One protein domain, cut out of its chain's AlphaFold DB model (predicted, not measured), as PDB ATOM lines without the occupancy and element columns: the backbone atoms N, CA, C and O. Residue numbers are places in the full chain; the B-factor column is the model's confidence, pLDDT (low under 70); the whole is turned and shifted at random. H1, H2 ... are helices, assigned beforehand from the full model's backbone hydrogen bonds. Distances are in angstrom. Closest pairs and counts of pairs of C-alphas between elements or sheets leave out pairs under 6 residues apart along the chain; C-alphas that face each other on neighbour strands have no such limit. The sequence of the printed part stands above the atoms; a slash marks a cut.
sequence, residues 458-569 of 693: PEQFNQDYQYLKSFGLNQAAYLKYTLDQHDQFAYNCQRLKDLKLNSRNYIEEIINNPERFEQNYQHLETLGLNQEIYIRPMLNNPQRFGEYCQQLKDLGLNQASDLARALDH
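Overview. This is residues 458 to 569 of the 693 residues of the protein "Non-specific serine/threonine protein kinase" of Piscirickettsia salmonis (UniProt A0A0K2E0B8). Four helical hairpins, H1 with H2, H3 with H4, H5 with H6 and H7 with H8, follow one another in a row and make a rod, a chain wound in stacked turns. In each turn a longer helix is followed by a shorter one that folds back beside it. The printed part has 112 residues with eight named helices, H1 to H8 in chain order, and no named strand; the class is all helix. By the radius of gyration of the C-alphas, 15.2 A, it is compact, and its spans are 49 by 23 by 20 A.

Arrangement. H5, residues 514 to 526, is one of four longest helices and the nearest to the mean of the C-alphas. H6, residues 532 to 540, forms a hairpin with H5 at a shallow tilt of 27 degrees; H5 touches it with residues 520 to 524 alone, the closest C-alphas being those of Tyr 521 and Ile 535, 7.3 A apart. H7, residues 542 to 554, touches H5 at a steep tilt of 49 degrees, the same way, closest at Asn 520 and Gly 546, C-alphas 6.5 A apart. H6 and H7 touch only at the corner, and only just, with 3 pairs of C-alphas within 8 A, the closest those of Met 538 and Phe 545 at 5.4 A. H8, residues 560 to 568, forms a hairpin with H7 at 44 degrees, C-alphas 549 and 563 being closest at 7.2 A. Toward the other end, H4, residues 504 to 512, is close to but not clearly touching H5, with C-alphas 510 and 517 closest at 5.9 A. H3, residues 486 to 498, forms a hairpin with H4 at 30 degrees, closest at C-alphas 493 and 507, 7.0 A. H2, residues 476 to 484, is close to but not clearly touching H4, with C-alphas 478 and 511 closest at 6.6 A. H1, residues 458 to 470, forms a hairpin with H2 at 41 degrees, closest at C-alphas 465 and 479, 6.7 A. H1 and H8 are apart. Every O i to N i+4 pair is within hydrogen-bond range in H1, H2, H3, H4, H5, H7 and H8; in H6 4 of 5 are.

Along the chain. H1 begins at C-alpha 458 (19.234, -34.530, -6.051) and is 18.4 A long. H3 is 18.3 A, H5 18.1 A and H7 18.5 A. H5 begins at C-alpha 514 (8.425, -14.913, -14.650), and H8 ends at C-alpha 568 (8.244, 8.455, -5.901).

Size, cuts and confidence. The two C-alphas farthest apart, those of Pro 458 and Leu 555, are 50.1 A apart. The printed part has no cut, and the seven links from H1 to H8 are tight. The mean pLDDT of the printed part is 93.0, and no printed residue is under 70.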
ATOM      1  N   PRO A 458      20.196 -34.213  -7.109       95.19
ATOM      2  CA  PRO A 458      19.234 -34.530  -6.051       95.19
ATOM      3  C   PRO A 458      19.203 -33.470  -4.946       95.19
ATOM      4  O   PRO A 458      18.136 -33.089  -4.460       95.19
ATOM      5  N   GLU A 459      20.372 -32.968  -4.547       94.69
ATOM      6  CA  GLU A 459      20.466 -31.939  -3.512       94.69
ATOM      7  C   GLU A 459      19.892 -30.601  -3.971       94.69
ATOM      8  O   GLU A 459      19.238 -29.929  -3.176       94.69
ATOM      9  N   GLN A 460      20.034 -30.256  -5.253       94.88
ATOM     10  CA  GLN A 460      19.438 -29.037  -5.791       94.88
ATOM     11  C   GLN A 460      17.911 -29.084  -5.722       94.88
ATOM     12  O   GLN A 460      17.278 -28.156  -5.224       94.88
ATOM     13  N   PHE A 461      17.313 -30.205  -6.137       96.31
ATOM     14  CA  PHE A 461      15.870 -30.407  -6.011       96.31
ATOM     15  C   PHE A 461      15.396 -30.260  -4.560       96.31
ATOM     16  O   PHE A 461      14.391 -29.601  -4.293       96.31
ATOM     17  N   ASN A 462      16.126 -30.850  -3.608       95.75
ATOM     18  CA  ASN A 462      15.776 -30.738  -2.196       95.75
ATOM     19  C   ASN A 462      15.901 -29.291  -1.696       95.75
ATOM     20  O   ASN A 462      15.012 -28.828  -0.988       95.75
ATOM     21  N   GLN A 463      16.948 -28.558  -2.081       95.00
ATOM     22  CA  GLN A 463      17.108 -27.146  -1.722       95.00
ATOM     23  C   GLN A 463      15.944 -26.293  -2.235       95.00
ATOM     24  O   GLN A 463      15.343 -25.560  -1.448       95.00
ATOM     25  N   ASP A 464      15.573 -26.439  -3.507       95.12
ATOM     26  CA  ASP A 464      14.456 -25.707  -4.112       95.12
ATOM     27  C   ASP A 464      13.127 -26.056  -3.429       95.12
ATOM     28  O   ASP A 464      12.339 -25.172  -3.083       95.12
ATOM     29  N   TYR A 465      12.899 -27.344  -3.159       96.38
ATOM     30  CA  TYR A 465      11.712 -27.811  -2.450       96.38
ATOM     31  C   TYR A 465      11.622 -27.235  -1.030       96.38
ATOM     32  O   TYR A 465      10.576 -26.703  -0.652       96.38
ATOM     33  N   GLN A 466      12.704 -27.293  -0.242       96.19
ATOM     34  CA  GLN A 466      12.723 -26.711   1.105       96.19
ATOM     35  C   GLN A 466      12.546 -25.191   1.058       96.19
ATOM     36  O   GLN A 466      11.847 -24.628   1.903       96.19
ATOM     37  N   TYR A 467      13.126 -24.530   0.052       95.19
ATOM     38  CA  TYR A 467      12.971 -23.097  -0.148       95.19
ATOM     39  C   TYR A 467      11.504 -22.731  -0.390       95.19
ATOM     40  O   TYR A 467      10.948 -21.942   0.374       95.19
ATOM     41  N   LEU A 468      10.830 -23.367  -1.353       96.12
ATOM     42  CA  LEU A 468       9.396 -23.163  -1.596       96.12
ATOM     43  C   LEU A 468       8.549 -23.485  -0.358       96.12
ATOM     44  O   LEU A 468       7.657 -22.719   0.014       96.12
ATOM     45  N   LYS A 469       8.850 -24.597   0.318       96.00
ATOM     46  CA  LYS A 469       8.144 -25.033   1.527       96.00
ATOM     47  C   LYS A 469       8.254 -24.021   2.666       96.00
ATOM     48  O   LYS A 469       7.266 -23.805   3.361       96.00
ATOM     49  N   SER A 470       9.401 -23.354   2.825       96.00
ATOM     50  CA  SER A 470       9.595 -22.321   3.856       96.00
ATOM     51  C   SER A 470       8.648 -21.118   3.707       96.00
ATOM     52  O   SER A 470       8.337 -20.459   4.696       96.00
ATOM     53  N   PHE A 471       8.121 -20.887   2.498       95.50
ATOM     54  CA  PHE A 471       7.115 -19.861   2.204       95.50
ATOM     55  C   PHE A 471       5.688 -20.418   2.052       95.50
ATOM     56  O   PHE A 471       4.761 -19.653   1.786       95.50
ATOM     57  N   GLY A 472       5.487 -21.731   2.213       95.56
ATOM     58  CA  GLY A 472       4.201 -22.392   1.960       95.56
ATOM     59  C   GLY A 472       3.810 -22.443   0.477       95.56
ATOM     60  O   GLY A 472       2.625 -22.444   0.163       95.56
ATOM     61  N   LEU A 473       4.797 -22.451  -0.427       95.94
ATOM     62  CA  LEU A 473       4.644 -22.447  -1.891       95.94
ATOM     63  C   LEU A 473       4.956 -23.825  -2.511       95.94
ATOM     64  O   LEU A 473       5.394 -23.937  -3.651       95.94
ATOM     65  N   ASN A 474       4.764 -24.906  -1.762       92.94
ATOM     66  CA  ASN A 474       5.136 -26.270  -2.147       92.94
ATOM     67  C   ASN A 474       4.058 -26.992  -2.977       92.94
ATOM     68  O   ASN A 474       3.818 -28.169  -2.758       92.94
ATOM     69  N   GLN A 475       3.382 -26.307  -3.896       94.75
ATOM     70  CA  GLN A 475       2.394 -26.925  -4.789       94.75
ATOM     71  C   GLN A 475       3.042 -27.480  -6.064       94.75
ATOM     72  O   GLN A 475       4.081 -26.986  -6.504       94.75
ATOM     73  N   ALA A 476       2.402 -28.476  -6.687       95.81
ATOM     74  CA  ALA A 476       2.957 -29.193  -7.839       95.81
ATOM     75  C   ALA A 476       3.389 -28.257  -8.983       95.81
ATOM     76  O   ALA A 476       4.489 -28.396  -9.508       95.81
ATOM     77  N   ALA A 477       2.577 -27.246  -9.317       95.81
ATOM     78  CA  ALA A 477       2.900 -26.277 -10.369       95.81
ATOM     79  C   ALA A 477       4.199 -25.494 -10.097       95.81
ATOM     80  O   ALA A 477       4.952 -25.203 -11.023       95.81
ATOM     81  N   TYR A 478       4.484 -25.181  -8.831       96.31
ATOM     82  CA  TYR A 478       5.649 -24.384  -8.443       96.31
ATOM     83  C   TYR A 478       6.906 -25.237  -8.392       96.31
ATOM     84  O   TYR A 478       7.934 -24.839  -8.931       96.31
ATOM     85  N   LEU A 479       6.794 -26.453  -7.860       96.00
ATOM     86  CA  LEU A 479       7.883 -27.424  -7.902       96.00
ATOM     87  C   LEU A 479       8.242 -27.817  -9.346       96.00
ATOM     88  O   LEU A 479       9.411 -27.976  -9.689       96.00
ATOM     89  N   LYS A 480       7.238 -27.925 -10.221       96.38
ATOM     90  CA  LYS A 480       7.450 -28.130 -11.656       96.38
ATOM     91  C   LYS A 480       8.215 -26.960 -12.278       96.38
ATOM     92  O   LYS A 480       9.160 -27.193 -13.025       96.38
ATOM     93  N   TYR A 481       7.830 -25.720 -11.968       95.81
ATOM     94  CA  TYR A 481       8.535 -24.536 -12.461       95.81
ATOM     95  C   TYR A 481      10.004 -24.522 -12.022       95.81
ATOM     96  O   TYR A 481      10.867 -24.300 -12.866       95.81
ATOM     97  N   THR A 482      10.316 -24.834 -10.757       95.19
ATOM     98  CA  THR A 482      11.717 -24.877 -10.295       95.19
ATOM     99  C   THR A 482      12.511 -25.988 -10.974       95.19
ATOM    100  O   THR A 482      13.653 -25.771 -11.360       95.19
ATOM    101  N   LEU A 483      11.902 -27.152 -11.217       95.31
ATOM    102  CA  LEU A 483      12.523 -28.211 -12.016       95.31
ATOM    103  C   LEU A 483      12.754 -27.784 -13.475       95.31
ATOM    104  O   LEU A 483      13.712 -28.227 -14.106       95.31
ATOM    105  N   ASP A 484      11.875 -26.966 -14.052       95.69
ATOM    106  CA  ASP A 484      11.963 -26.518 -15.445       95.69
ATOM    107  C   ASP A 484      12.890 -25.319 -15.661       95.69
ATOM    108  O   ASP A 484      13.520 -25.246 -16.712       95.69
ATOM    109  N   GLN A 485      12.994 -24.420 -14.685       94.19
ATOM    110  CA  GLN A 485      13.665 -23.121 -14.795       94.19
ATOM    111  C   GLN A 485      14.562 -22.835 -13.579       94.19
ATOM    112  O   GLN A 485      14.586 -21.711 -13.076       94.19
ATOM    113  N   HIS A 486      15.282 -23.853 -13.093       93.00
ATOM    114  CA  HIS A 486      16.092 -23.778 -11.872       93.00
ATOM    115  C   HIS A 486      17.007 -22.542 -11.836       93.00
ATOM    116  O   HIS A 486      16.886 -21.724 -10.926       93.00
ATOM    117  N   ASP A 487      17.863 -22.370 -12.847       93.31
ATOM    118  CA  ASP A 487      18.876 -21.306 -12.862       93.31
ATOM    119  C   ASP A 487      18.242 -19.910 -12.778       93.31
ATOM    120  O   ASP A 487      18.656 -19.070 -11.977       93.31
ATOM    121  N   GLN A 488      17.184 -19.676 -13.560       93.25
ATOM    122  CA  GLN A 488      16.466 -18.402 -13.574       93.25
ATOM    123  C   GLN A 488      15.748 -18.145 -12.244       93.25
ATOM    124  O   GLN A 488      15.776 -17.028 -11.720       93.25
ATOM    125  N   PHE A 489      15.115 -19.176 -11.679       94.69
ATOM    126  CA  PHE A 489      14.447 -19.083 -10.386       94.69
ATOM    127  C   PHE A 489      15.442 -18.765  -9.265       94.69
ATOM    128  O   PHE A 489      15.214 -17.836  -8.487       94.69
ATOM    129  N   ALA A 490      16.558 -19.496  -9.203       93.94
ATOM    130  CA  ALA A 490      17.608 -19.302  -8.212       93.94
ATOM    131  C   ALA A 490      18.219 -17.899  -8.316       93.94
ATOM    132  O   ALA A 490      18.342 -17.206  -7.300       93.94
ATOM    133  N   TYR A 491      18.513 -17.444  -9.538       94.31
ATOM    134  CA  TYR A 491      19.028 -16.103  -9.806       94.31
ATOM    135  C   TYR A 491      18.070 -15.011  -9.313       94.31
ATOM    136  O   TYR A 491      18.463 -14.132  -8.542       94.31
ATOM    137  N   ASN A 492      16.786 -15.100  -9.666       93.81
ATOM    138  CA  ASN A 492      15.790 -14.108  -9.260       93.81
ATOM    139  C   ASN A 492      15.535 -14.112  -7.750       93.81
ATOM    140  O   ASN A 492      15.424 -13.052  -7.132       93.81
ATOM    141  N   CYS A 493      15.536 -15.287  -7.121       93.38
ATOM    142  CA  CYS A 493      15.461 -15.389  -5.668       93.38
ATOM    143  C   CYS A 493      16.675 -14.755  -4.982       93.38
ATOM    144  O   CYS A 493      16.512 -14.110  -3.946       93.38
ATOM    145  N   GLN A 494      17.879 -14.920  -5.537       94.12
ATOM    146  CA  GLN A 494      19.090 -14.326  -4.976       94.12
ATOM    147  C   GLN A 494      19.053 -12.795  -5.044       94.12
ATOM    148  O   GLN A 494      19.279 -12.151  -4.023       94.12
ATOM    149  N   ARG A 495      18.636 -12.217  -6.181       93.12
ATOM    150  CA  ARG A 495      18.438 -10.760  -6.323       93.12
ATOM    151  C   ARG A 495      17.516 -10.198  -5.240       93.12
ATOM    152  O   ARG A 495      17.811  -9.171  -4.631       93.12
ATOM    153  N   LEU A 496      16.410 -10.892  -4.957       94.19
ATOM    154  CA  LEU A 496      15.491 -10.477  -3.897       94.19
ATOM    155  C   LEU A 496      16.096 -10.622  -2.497       94.19
ATOM    156  O   LEU A 496      15.855  -9.761  -1.653       94.19
ATOM    157  N   LYS A 497      16.886 -11.669  -2.231       94.25
ATOM    158  CA  LYS A 497      17.588 -11.836  -0.946       94.25
ATOM    159  C   LYS A 497      18.599 -10.718  -0.703       94.25
ATOM    160  O   LYS A 497      18.620 -10.173   0.398       94.25
ATOM    161  N   ASP A 498      19.372 -10.342  -1.719       94.25
ATOM    162  CA  ASP A 498      20.383  -9.279  -1.625       94.25
ATOM    163  C   ASP A 498      19.747  -7.924  -1.270       94.25
ATOM    164  O   ASP A 498      20.315  -7.137  -0.510       94.25
ATOM    165  N   LEU A 499      18.519  -7.690  -1.745       94.94
ATOM    166  CA  LEU A 499      17.709  -6.511  -1.428       94.94
ATOM    167  C   LEU A 499      16.836  -6.664  -0.170       94.94
ATOM    168  O   LEU A 499      16.094  -5.743   0.159       94.94
ATOM    169  N   LYS A 500      16.888  -7.803   0.536       94.56
ATOM    170  CA  LYS A 500      16.004  -8.135   1.677       94.56
ATOM    171  C   LYS A 500      14.503  -8.084   1.334       94.56
ATOM    172  O   LYS A 500      13.662  -7.819   2.190       94.56
ATOM    173  N   LEU A 501      14.167  -8.385   0.082       94.56
ATOM    174  CA  LEU A 501      12.811  -8.473  -0.468       94.56
ATOM    175  C   LEU A 501      12.390  -9.935  -0.705       94.56
ATOM    176  O   LEU A 501      11.563 -10.222  -1.559       94.56
ATOM    177  N   ASN A 502      12.937 -10.909   0.016       91.69
ATOM    178  CA  ASN A 502      12.543 -12.315  -0.116       91.69
ATOM    179  C   ASN A 502      11.265 -12.614   0.698       91.69
ATOM    180  O   ASN A 502      11.319 -13.180   1.788       91.69
ATOM    181  N   SER A 503      10.101 -12.218   0.176       94.12
ATOM    182  CA  SER A 503       8.791 -12.478   0.797       94.12
ATOM    183  C   SER A 503       7.963 -13.480  -0.007       94.12
ATOM    184  O   SER A 503       8.121 -13.572  -1.224       94.12
ATOM    185  N   ARG A 504       7.030 -14.182   0.653       95.69
ATOM    186  CA  ARG A 504       6.128 -15.156   0.006       95.69
ATOM    187  C   ARG A 504       5.488 -14.600  -1.272       95.69
ATOM    188  O   ARG A 504       5.595 -15.232  -2.314       95.69
ATOM    189  N   ASN A 505       4.880 -13.416  -1.195       94.62
ATOM    190  CA  ASN A 505       4.135 -12.826  -2.312       94.62
ATOM    191  C   ASN A 505       5.040 -12.512  -3.515       94.62
ATOM    192  O   ASN A 505       4.617 -12.644  -4.657       94.62
ATOM    193  N   TYR A 506       6.289 -12.106  -3.274       94.94
ATOM    194  CA  TYR A 506       7.216 -11.770  -4.357       94.94
ATOM    195  C   TYR A 506       7.814 -13.020  -5.012       94.94
ATOM    196  O   TYR A 506       7.987 -13.045  -6.226       94.94
ATOM    197  N   ILE A 507       8.079 -14.077  -4.235       95.25
ATOM    198  CA  ILE A 507       8.474 -15.380  -4.795       95.25
ATOM    199  C   ILE A 507       7.332 -15.970  -5.630       95.25
ATOM    200  O   ILE A 507       7.564 -16.476  -6.725       95.25
ATOM    201  N   GLU A 508       6.097 -15.863  -5.147       94.81
ATOM    202  CA  GLU A 508       4.908 -16.289  -5.883       94.81
ATOM    203  C   GLU A 508       4.730 -15.508  -7.199       94.81
ATOM    204  O   GLU A 508       4.420 -16.109  -8.226       94.81
ATOM    205  N   GLU A 509       5.010 -14.201  -7.214       93.00
ATOM    206  CA  GLU A 509       4.996 -13.394  -8.443       93.00
ATOM    207  C   GLU A 509       6.070 -13.831  -9.454       93.00
ATOM    208  O   GLU A 509       5.768 -13.910 -10.644       93.00
ATOM    209  N   ILE A 510       7.284 -14.177  -9.001       94.19
ATOM    210  CA  ILE A 510       8.338 -14.722  -9.881       94.19
ATOM    211  C   ILE A 510       7.849 -15.994 -10.575       94.19
ATOM    212  O   ILE A 510       8.069 -16.167 -11.769       94.19
ATOM    213  N   ILE A 511       7.189 -16.889  -9.838       94.81
ATOM    214  CA  ILE A 511       6.761 -18.185 -10.373       94.81
ATOM    215  C   ILE A 511       5.539 -18.032 -11.287       94.81
ATOM    216  O   ILE A 511       5.474 -18.661 -12.342       94.81
ATOM    217  N   ASN A 512       4.570 -17.198 -10.901       94.69
ATOM    218  CA  ASN A 512       3.334 -17.013 -11.663       94.69
ATOM    219  C   ASN A 512       3.536 -16.151 -12.920       94.69
ATOM    220  O   ASN A 512       2.834 -16.353 -13.909       94.69
ATOM    221  N   ASN A 513       4.461 -15.183 -12.889       94.38
ATOM    222  CA  ASN A 513       4.675 -14.213 -13.965       94.38
ATOM    223  C   ASN A 513       6.177 -13.964 -14.238       94.38
ATOM    224  O   ASN A 513       6.629 -12.814 -14.188       94.38
ATOM    225  N   PRO A 514       6.965 -15.006 -14.564       93.44
ATOM    226  CA  PRO A 514       8.425 -14.913 -14.650       93.44
ATOM    227  C   PRO A 514       8.908 -13.916 -15.703       93.44
ATOM    228  O   PRO A 514       9.819 -13.135 -15.441       93.44
ATOM    229  N   GLU A 515       8.272 -13.890 -16.876       93.12
ATOM    230  CA  GLU A 515       8.638 -12.968 -17.956       93.12
ATOM    231  C   GLU A 515       8.374 -11.510 -17.577       93.12
ATOM    232  O   GLU A 515       9.216 -10.648 -17.817       93.12
ATOM    233  N   ARG A 516       7.228 -11.227 -16.942       93.69
ATOM    234  CA  ARG A 516       6.887  -9.873 -16.488       93.69
ATOM    235  C   ARG A 516       7.845  -9.407 -15.401       93.69
ATOM    236  O   ARG A 516       8.308  -8.270 -15.453       93.69
ATOM    237  N   PHE A 517       8.130 -10.272 -14.426       94.06
ATOM    238  CA  PHE A 517       9.108  -9.979 -13.386       94.06
ATOM    239  C   PHE A 517      10.459  -9.620 -14.012       94.06
ATOM    240  O   PHE A 517      11.013  -8.567 -13.701       94.06
ATOM    241  N   GLU A 518      10.948 -10.448 -14.938       93.88
ATOM    242  CA  GLU A 518      12.256 -10.249 -15.557       93.88
ATOM    243  C   GLU A 518      12.306  -8.970 -16.399       93.88
ATOM    244  O   GLU A 518      13.219  -8.167 -16.230       93.88
ATOM    245  N   GLN A 519      11.295  -8.714 -17.234       92.75
ATOM    246  CA  GLN A 519      11.201  -7.489 -18.037       92.75
ATOM    247  C   GLN A 519      11.206  -6.230 -17.165       92.75
ATOM    248  O   GLN A 519      11.950  -5.282 -17.429       92.75
ATOM    249  N   ASN A 520      10.394  -6.223 -16.107       93.50
ATOM    250  CA  ASN A 520      10.285  -5.083 -15.207       93.50
ATOM    251  C   ASN A 520      11.592  -4.836 -14.447       93.50
ATOM    252  O   ASN A 520      12.048  -3.695 -14.341       93.50
ATOM    253  N   TYR A 521      12.204  -5.902 -13.930       93.75
ATOM    254  CA  TYR A 521      13.457  -5.799 -13.200       93.75
ATOM    255  C   TYR A 521      14.586  -5.331 -14.128       93.75
ATOM    256  O   TYR A 521      15.292  -4.379 -13.793       93.75
ATOM    257  N   GLN A 522      14.728  -5.934 -15.312       92.50
ATOM    258  CA  GLN A 522      15.730  -5.527 -16.302       92.50
ATOM    259  C   GLN A 522      15.581  -4.058 -16.692       92.50
ATOM    260  O   GLN A 522      16.580  -3.354 -16.811       92.50
ATOM    261  N   HIS A 523      14.352  -3.554 -16.830       91.06
ATOM    262  CA  HIS A 523      14.141  -2.142 -17.125       91.06
ATOM    263  C   HIS A 523      14.741  -1.228 -16.043       91.06
ATOM    264  O   HIS A 523      15.494  -0.308 -16.363       91.06
ATOM    265  N   LEU A 524      14.497  -1.523 -14.760       92.94
ATOM    266  CA  LEU A 524      15.110  -0.785 -13.647       92.94
ATOM    267  C   LEU A 524      16.634  -0.912 -13.643       92.94
ATOM    268  O   LEU A 524      17.336   0.076 -13.442       92.94
ATOM    269  N   GLU A 525      17.152  -2.109 -13.898       91.50
ATOM    270  CA  GLU A 525      18.587  -2.382 -13.936       91.50
ATOM    271  C   GLU A 525      19.298  -1.593 -15.043       91.50
ATOM    272  O   GLU A 525      20.314  -0.953 -14.776       91.50
ATOM    273  N   THR A 526      18.725  -1.531 -16.252       92.25
ATOM    274  CA  THR A 526      19.285  -0.750 -17.373       92.25
ATOM    275  C   THR A 526      19.343   0.754 -17.101       92.25
ATOM    276  O   THR A 526      20.188   1.447 -17.666       92.25
ATOM    277  N   LEU A 527      18.488   1.257 -16.206       91.69
ATOM    278  CA  LEU A 527      18.470   2.652 -15.766       91.69
ATOM    279  C   LEU A 527      19.309   2.897 -14.499       91.69
ATOM    280  O   LEU A 527      19.352   4.022 -14.004       91.69
ATOM    281  N   GLY A 528      19.972   1.870 -13.955       92.00
ATOM    282  CA  GLY A 528      20.734   1.969 -12.705       92.00
ATOM    283  C   GLY A 528      19.860   2.140 -11.453       92.00
ATOM    284  O   GLY A 528      20.335   2.624 -10.427       92.00
ATOM    285  N   LEU A 529      18.583   1.756 -11.525       92.50
ATOM    286  CA  LEU A 529      17.588   1.851 -10.449       92.50
ATOM    287  C   LEU A 529      17.409   0.508  -9.714       92.50
ATOM    288  O   LEU A 529      16.312   0.136  -9.306       92.50
ATOM    289  N   ASN A 530      18.497  -0.232  -9.515       89.94
ATOM    290  CA  ASN A 530      18.532  -1.574  -8.915       89.94
ATOM    291  C   ASN A 530      18.537  -1.575  -7.369       89.94
ATOM    292  O   ASN A 530      19.125  -2.451  -6.741       89.94
ATOM    293  N   GLN A 531      17.901  -0.581  -6.749       92.31
ATOM    294  CA  GLN A 531      17.869  -0.395  -5.294       92.31
ATOM    295  C   GLN A 531      16.498  -0.776  -4.724       92.31
ATOM    296  O   GLN A 531      15.480  -0.637  -5.406       92.31
ATOM    297  N   GLU A 532      16.452  -1.191  -3.452       94.12
ATOM    298  CA  GLU A 532      15.218  -1.625  -2.769       94.12
ATOM    299  C   GLU A 532      14.063  -0.624  -2.956       94.12
ATOM    300  O   GLU A 532      12.937  -1.025  -3.252       94.12
ATOM    301  N   ILE A 533      14.358   0.680  -2.866       91.75
ATOM    302  CA  ILE A 533      13.377   1.770  -2.967       91.75
ATOM    303  C   ILE A 533      12.611   1.805  -4.297       91.75
ATOM    304  O   ILE A 533      11.473   2.261  -4.305       91.75
ATOM    305  N   TYR A 534      13.182   1.293  -5.392       92.19
ATOM    306  CA  TYR A 534      12.534   1.254  -6.712       92.19
ATOM    307  C   TYR A 534      11.968  -0.128  -7.039       92.19
ATOM    308  O   TYR A 534      10.925  -0.256  -7.682       92.19
ATOM    309  N   ILE A 535      12.624  -1.175  -6.535       93.44
ATOM    310  CA  ILE A 535      12.262  -2.571  -6.809       93.44
ATOM    311  C   ILE A 535      11.057  -2.993  -5.970       93.44
ATOM    312  O   ILE A 535      10.175  -3.690  -6.465       93.44
ATOM    313  N   ARG A 536      10.939  -2.505  -4.730       93.25
ATOM    314  CA  ARG A 536       9.775  -2.779  -3.879       93.25
ATOM    315  C   ARG A 536       8.467  -2.213  -4.458       93.25
ATOM    316  O   ARG A 536       7.502  -2.972  -4.516       93.25
ATOM    317  N   PRO A 537       8.378  -0.945  -4.915       90.56
ATOM    318  CA  PRO A 537       7.192  -0.451  -5.618       90.56
ATOM    319  C   PRO A 537       6.844  -1.260  -6.869       90.56
ATOM    320  O   PRO A 537       5.671  -1.568  -7.074       90.56
ATOM    321  N   MET A 538       7.853  -1.650  -7.659       93.00
ATOM    322  CA  MET A 538       7.663  -2.510  -8.829       93.00
ATOM    323  C   MET A 538       7.027  -3.848  -8.441       93.00
ATOM    324  O   MET A 538       6.035  -4.247  -9.042       93.00
ATOM    325  N   LEU A 539       7.522  -4.495  -7.385       93.06
ATOM    326  CA  LEU A 539       6.984  -5.767  -6.899       93.06
ATOM    327  C   LEU A 539       5.599  -5.649  -6.255       93.06
ATOM    328  O   LEU A 539       4.808  -6.586  -6.319       93.06
ATOM    329  N   ASN A 540       5.292  -4.514  -5.623       92.62
ATOM    330  CA  ASN A 540       3.980  -4.278  -5.015       92.62
ATOM    331  C   ASN A 540       2.864  -4.166  -6.060       92.62
ATOM    332  O   ASN A 540       1.721  -4.507  -5.758       92.62
ATOM    333  N   ASN A 541       3.171  -3.663  -7.261       91.12
ATOM    334  CA  ASN A 541       2.208  -3.598  -8.356       91.12
ATOM    335  C   ASN A 541       2.893  -3.756  -9.734       91.12
ATOM    336  O   ASN A 541       3.072  -2.769 -10.457       91.12
ATOM    337  N   PRO A 542       3.261  -4.993 -10.122       92.38
ATOM    338  CA  PRO A 542       4.068  -5.257 -11.317       92.38
ATOM    339  C   PRO A 542       3.382  -4.856 -12.623       92.38
ATOM    340  O   PRO A 542       4.036  -4.401 -13.562       92.38
ATOM    341  N   GLN A 543       2.057  -5.002 -12.688       90.50
ATOM    342  CA  GLN A 543       1.274  -4.584 -13.849       90.50
ATOM    343  C   GLN A 543       1.285  -3.060 -13.991       90.50
ATOM    344  O   GLN A 543       1.590  -2.542 -15.064       90.50
ATOM    345  N   ARG A 544       1.029  -2.339 -12.894       88.88
ATOM    346  CA  ARG A 544       1.043  -0.874 -12.897       88.88
ATOM    347  C   ARG A 544       2.424  -0.305 -13.202       88.88
ATOM    348  O   ARG A 544       2.528   0.702 -13.892       88.88
ATOM    349  N   PHE A 545       3.477  -0.959 -12.721       92.00
ATOM    350  CA  PHE A 545       4.845  -0.609 -13.081       92.00
ATOM    351  C   PHE A 545       5.068  -0.701 -14.596       92.00
ATOM    352  O   PHE A 545       5.551   0.254 -15.199       92.00
ATOM    353  N   GLY A 546       4.650  -1.808 -15.223       88.19
ATOM    354  CA  GLY A 546       4.730  -1.969 -16.677       88.19
ATOM    355  C   GLY A 546       3.977  -0.868 -17.434       88.19
ATOM    356  O   GLY A 546       4.496  -0.318 -18.405       88.19
ATOM    357  N   GLU A 547       2.793  -0.478 -16.949       89.31
ATOM    358  CA  GLU A 547       2.027   0.647 -17.502       89.31
ATOM    359  C   GLU A 547       2.784   1.978 -17.397       89.31
ATOM    360  O   GLU A 547       2.802   2.735 -18.365       89.31
ATOM    361  N   TYR A 548       3.436   2.266 -16.265       89.19
ATOM    362  CA  TYR A 548       4.247   3.478 -16.110       89.19
ATOM    363  C   TYR A 548       5.429   3.506 -17.069       89.19
ATOM    364  O   TYR A 548       5.652   4.520 -17.727       89.19
ATOM    365  N   CYS A 549       6.149   2.394 -17.197       89.44
ATOM    366  CA  CYS A 549       7.263   2.284 -18.132       89.44
ATOM    367  C   CYS A 549       6.804   2.528 -19.574       89.44
ATOM    368  O   CYS A 549       7.451   3.270 -20.313       89.44
ATOM    369  N   GLN A 550       5.654   1.969 -19.964       90.50
ATOM    370  CA  GLN A 550       5.096   2.193 -21.295       90.50
ATOM    371  C   GLN A 550       4.644   3.648 -21.496       90.50
ATOM    372  O   GLN A 550       4.985   4.252 -22.507       90.50
ATOM    373  N   GLN A 551       3.952   4.244 -20.522       92.44
ATOM    374  CA  GLN A 551       3.503   5.643 -20.583       92.44
ATOM    375  C   GLN A 551       4.678   6.623 -20.687       92.44
ATOM    376  O   GLN A 551       4.638   7.563 -21.480       92.44
ATOM    377  N   LEU A 552       5.741   6.406 -19.911       92.06
ATOM    378  CA  LEU A 552       6.961   7.211 -19.981       92.06
ATOM    379  C   LEU A 552       7.648   7.067 -21.343       92.06
ATOM    380  O   LEU A 552       8.026   8.072 -21.949       92.06
ATOM    381  N   LYS A 553       7.726   5.841 -21.869       90.25
ATOM    382  CA  LYS A 553       8.267   5.569 -23.203       90.25
ATOM    383  C   LYS A 553       7.471   6.268 -24.306       90.25
ATOM    384  O   LYS A 553       8.083   6.874 -25.186       90.25
ATOM    385  N   ASP A 554       6.140   6.246 -24.239       90.06
ATOM    386  CA  ASP A 554       5.256   6.928 -25.196       90.06
ATOM    387  C   ASP A 554       5.433   8.457 -25.153       90.06
ATOM    388  O   ASP A 554       5.339   9.134 -26.177       90.06
ATOM    389  N   LEU A 555       5.760   9.008 -23.981       92.25
ATOM    390  CA  LEU A 555       6.124  10.417 -23.809       92.25
ATOM    391  C   LEU A 555       7.575  10.729 -24.227       92.25
ATOM    392  O   LEU A 555       7.966  11.899 -24.268       92.25
ATOM    393  N   GLY A 556       8.385   9.716 -24.543       88.81
ATOM    394  CA  GLY A 556       9.821   9.847 -24.805       88.81
ATOM    395  C   GLY A 556      10.660  10.187 -23.565       88.81
ATOM    396  O   GLY A 556      11.786  10.661 -23.711       88.81
ATOM    397  N   LEU A 557      10.121   9.960 -22.365       90.31
ATOM    398  CA  LEU A 557      10.749  10.210 -21.066       90.31
ATOM    399  C   LEU A 557      11.503   8.958 -20.599       90.31
ATOM    400  O   LEU A 557      11.000   8.164 -19.810       90.31
ATOM    401  N   ASN A 558      12.699   8.749 -21.146       81.25
ATOM    402  CA  ASN A 558      13.457   7.504 -20.969       81.25
ATOM    403  C   ASN A 558      14.609   7.614 -19.954       81.25
ATOM    404  O   ASN A 558      15.477   6.742 -19.930       81.25
ATOM    405  N   GLN A 559      14.689   8.691 -19.167       87.69
ATOM    406  CA  GLN A 559      15.786   8.870 -18.216       87.69
ATOM    407  C   GLN A 559      15.473   8.209 -16.872       87.69
ATOM    408  O   GLN A 559      14.323   8.157 -16.434       87.69
ATOM    409  N   ALA A 560      16.518   7.788 -16.154       89.19
ATOM    410  CA  ALA A 560      16.384   7.232 -14.806       89.19
ATOM    411  C   ALA A 560      15.644   8.190 -13.852       89.19
ATOM    412  O   ALA A 560      14.845   7.756 -13.027       89.19
ATOM    413  N   SER A 561      15.853   9.502 -14.009       89.38
ATOM    414  CA  SER A 561      15.157  10.535 -13.235       89.38
ATOM    415  C   SER A 561      13.651  10.582 -13.484       89.38
ATOM    416  O   SER A 561      12.908  10.933 -12.571       89.38
ATOM    417  N   ASP A 562      13.194  10.251 -14.696       90.31
ATOM    418  CA  ASP A 562      11.773  10.291 -15.049       90.31
ATOM    419  C   ASP A 562      11.032   9.136 -14.377       90.31
ATOM    420  O   ASP A 562      10.025   9.352 -13.698       90.31
ATOM    421  N   LEU A 563      11.584   7.922 -14.493       90.69
ATOM    422  CA  LEU A 563      11.024   6.739 -13.850       90.69
ATOM    423  C   LEU A 563      11.103   6.836 -12.324       90.69
ATOM    424  O   LEU A 563      10.097   6.600 -11.661       90.69
ATOM    425  N   ALA A 564      12.242   7.252 -11.758       90.50
ATOM    426  CA  ALA A 564      12.372   7.453 -10.313       90.50
ATOM    427  C   ALA A 564      11.314   8.435  -9.787       90.50
ATOM    428  O   ALA A 564      10.583   8.122  -8.851       90.50
ATOM    429  N   ARG A 565      11.136   9.578 -10.461       90.44
ATOM    430  CA  ARG A 565      10.115  10.569 -10.095       90.44
ATOM    431  C   ARG A 565       8.689  10.020 -10.218       90.44
ATOM    432  O   ARG A 565       7.835  10.385  -9.409       90.44
ATOM    433  N   ALA A 566       8.413   9.178 -11.214       90.12
ATOM    434  CA  ALA A 566       7.101   8.553 -11.385       90.12
ATOM    435  C   ALA A 566       6.813   7.539 -10.269       90.12
ATOM    436  O   ALA A 566       5.686   7.473  -9.782       90.12
ATOM    437  N   LEU A 567       7.831   6.799  -9.822       89.56
ATOM    438  CA  LEU A 567       7.729   5.856  -8.710       89.56
ATOM    439  C   LEU A 567       7.615   6.550  -7.346       89.56
ATOM    440  O   LEU A 567       6.846   6.088  -6.506       89.56
ATOM    441  N   ASP A 568       8.317   7.664  -7.139       89.00
ATOM    442  CA  ASP A 568       8.244   8.455  -5.901       89.00
ATOM    443  C   ASP A 568       6.896   9.179  -5.756       89.00
ATOM    444  O   ASP A 568       6.392   9.394  -4.648       89.00
ATOM    445  N   HIS A 569       6.294   9.577  -6.883       89.00
ATOM    446  CA  HIS A 569       5.062  10.364  -6.926       89.00
ATOM    447  C   HIS A 569       4.039   9.807  -7.937       89.00
ATOM    448  O   HIS A 569       3.653  10.507  -8.881       89.00
TER     449      HIS A 569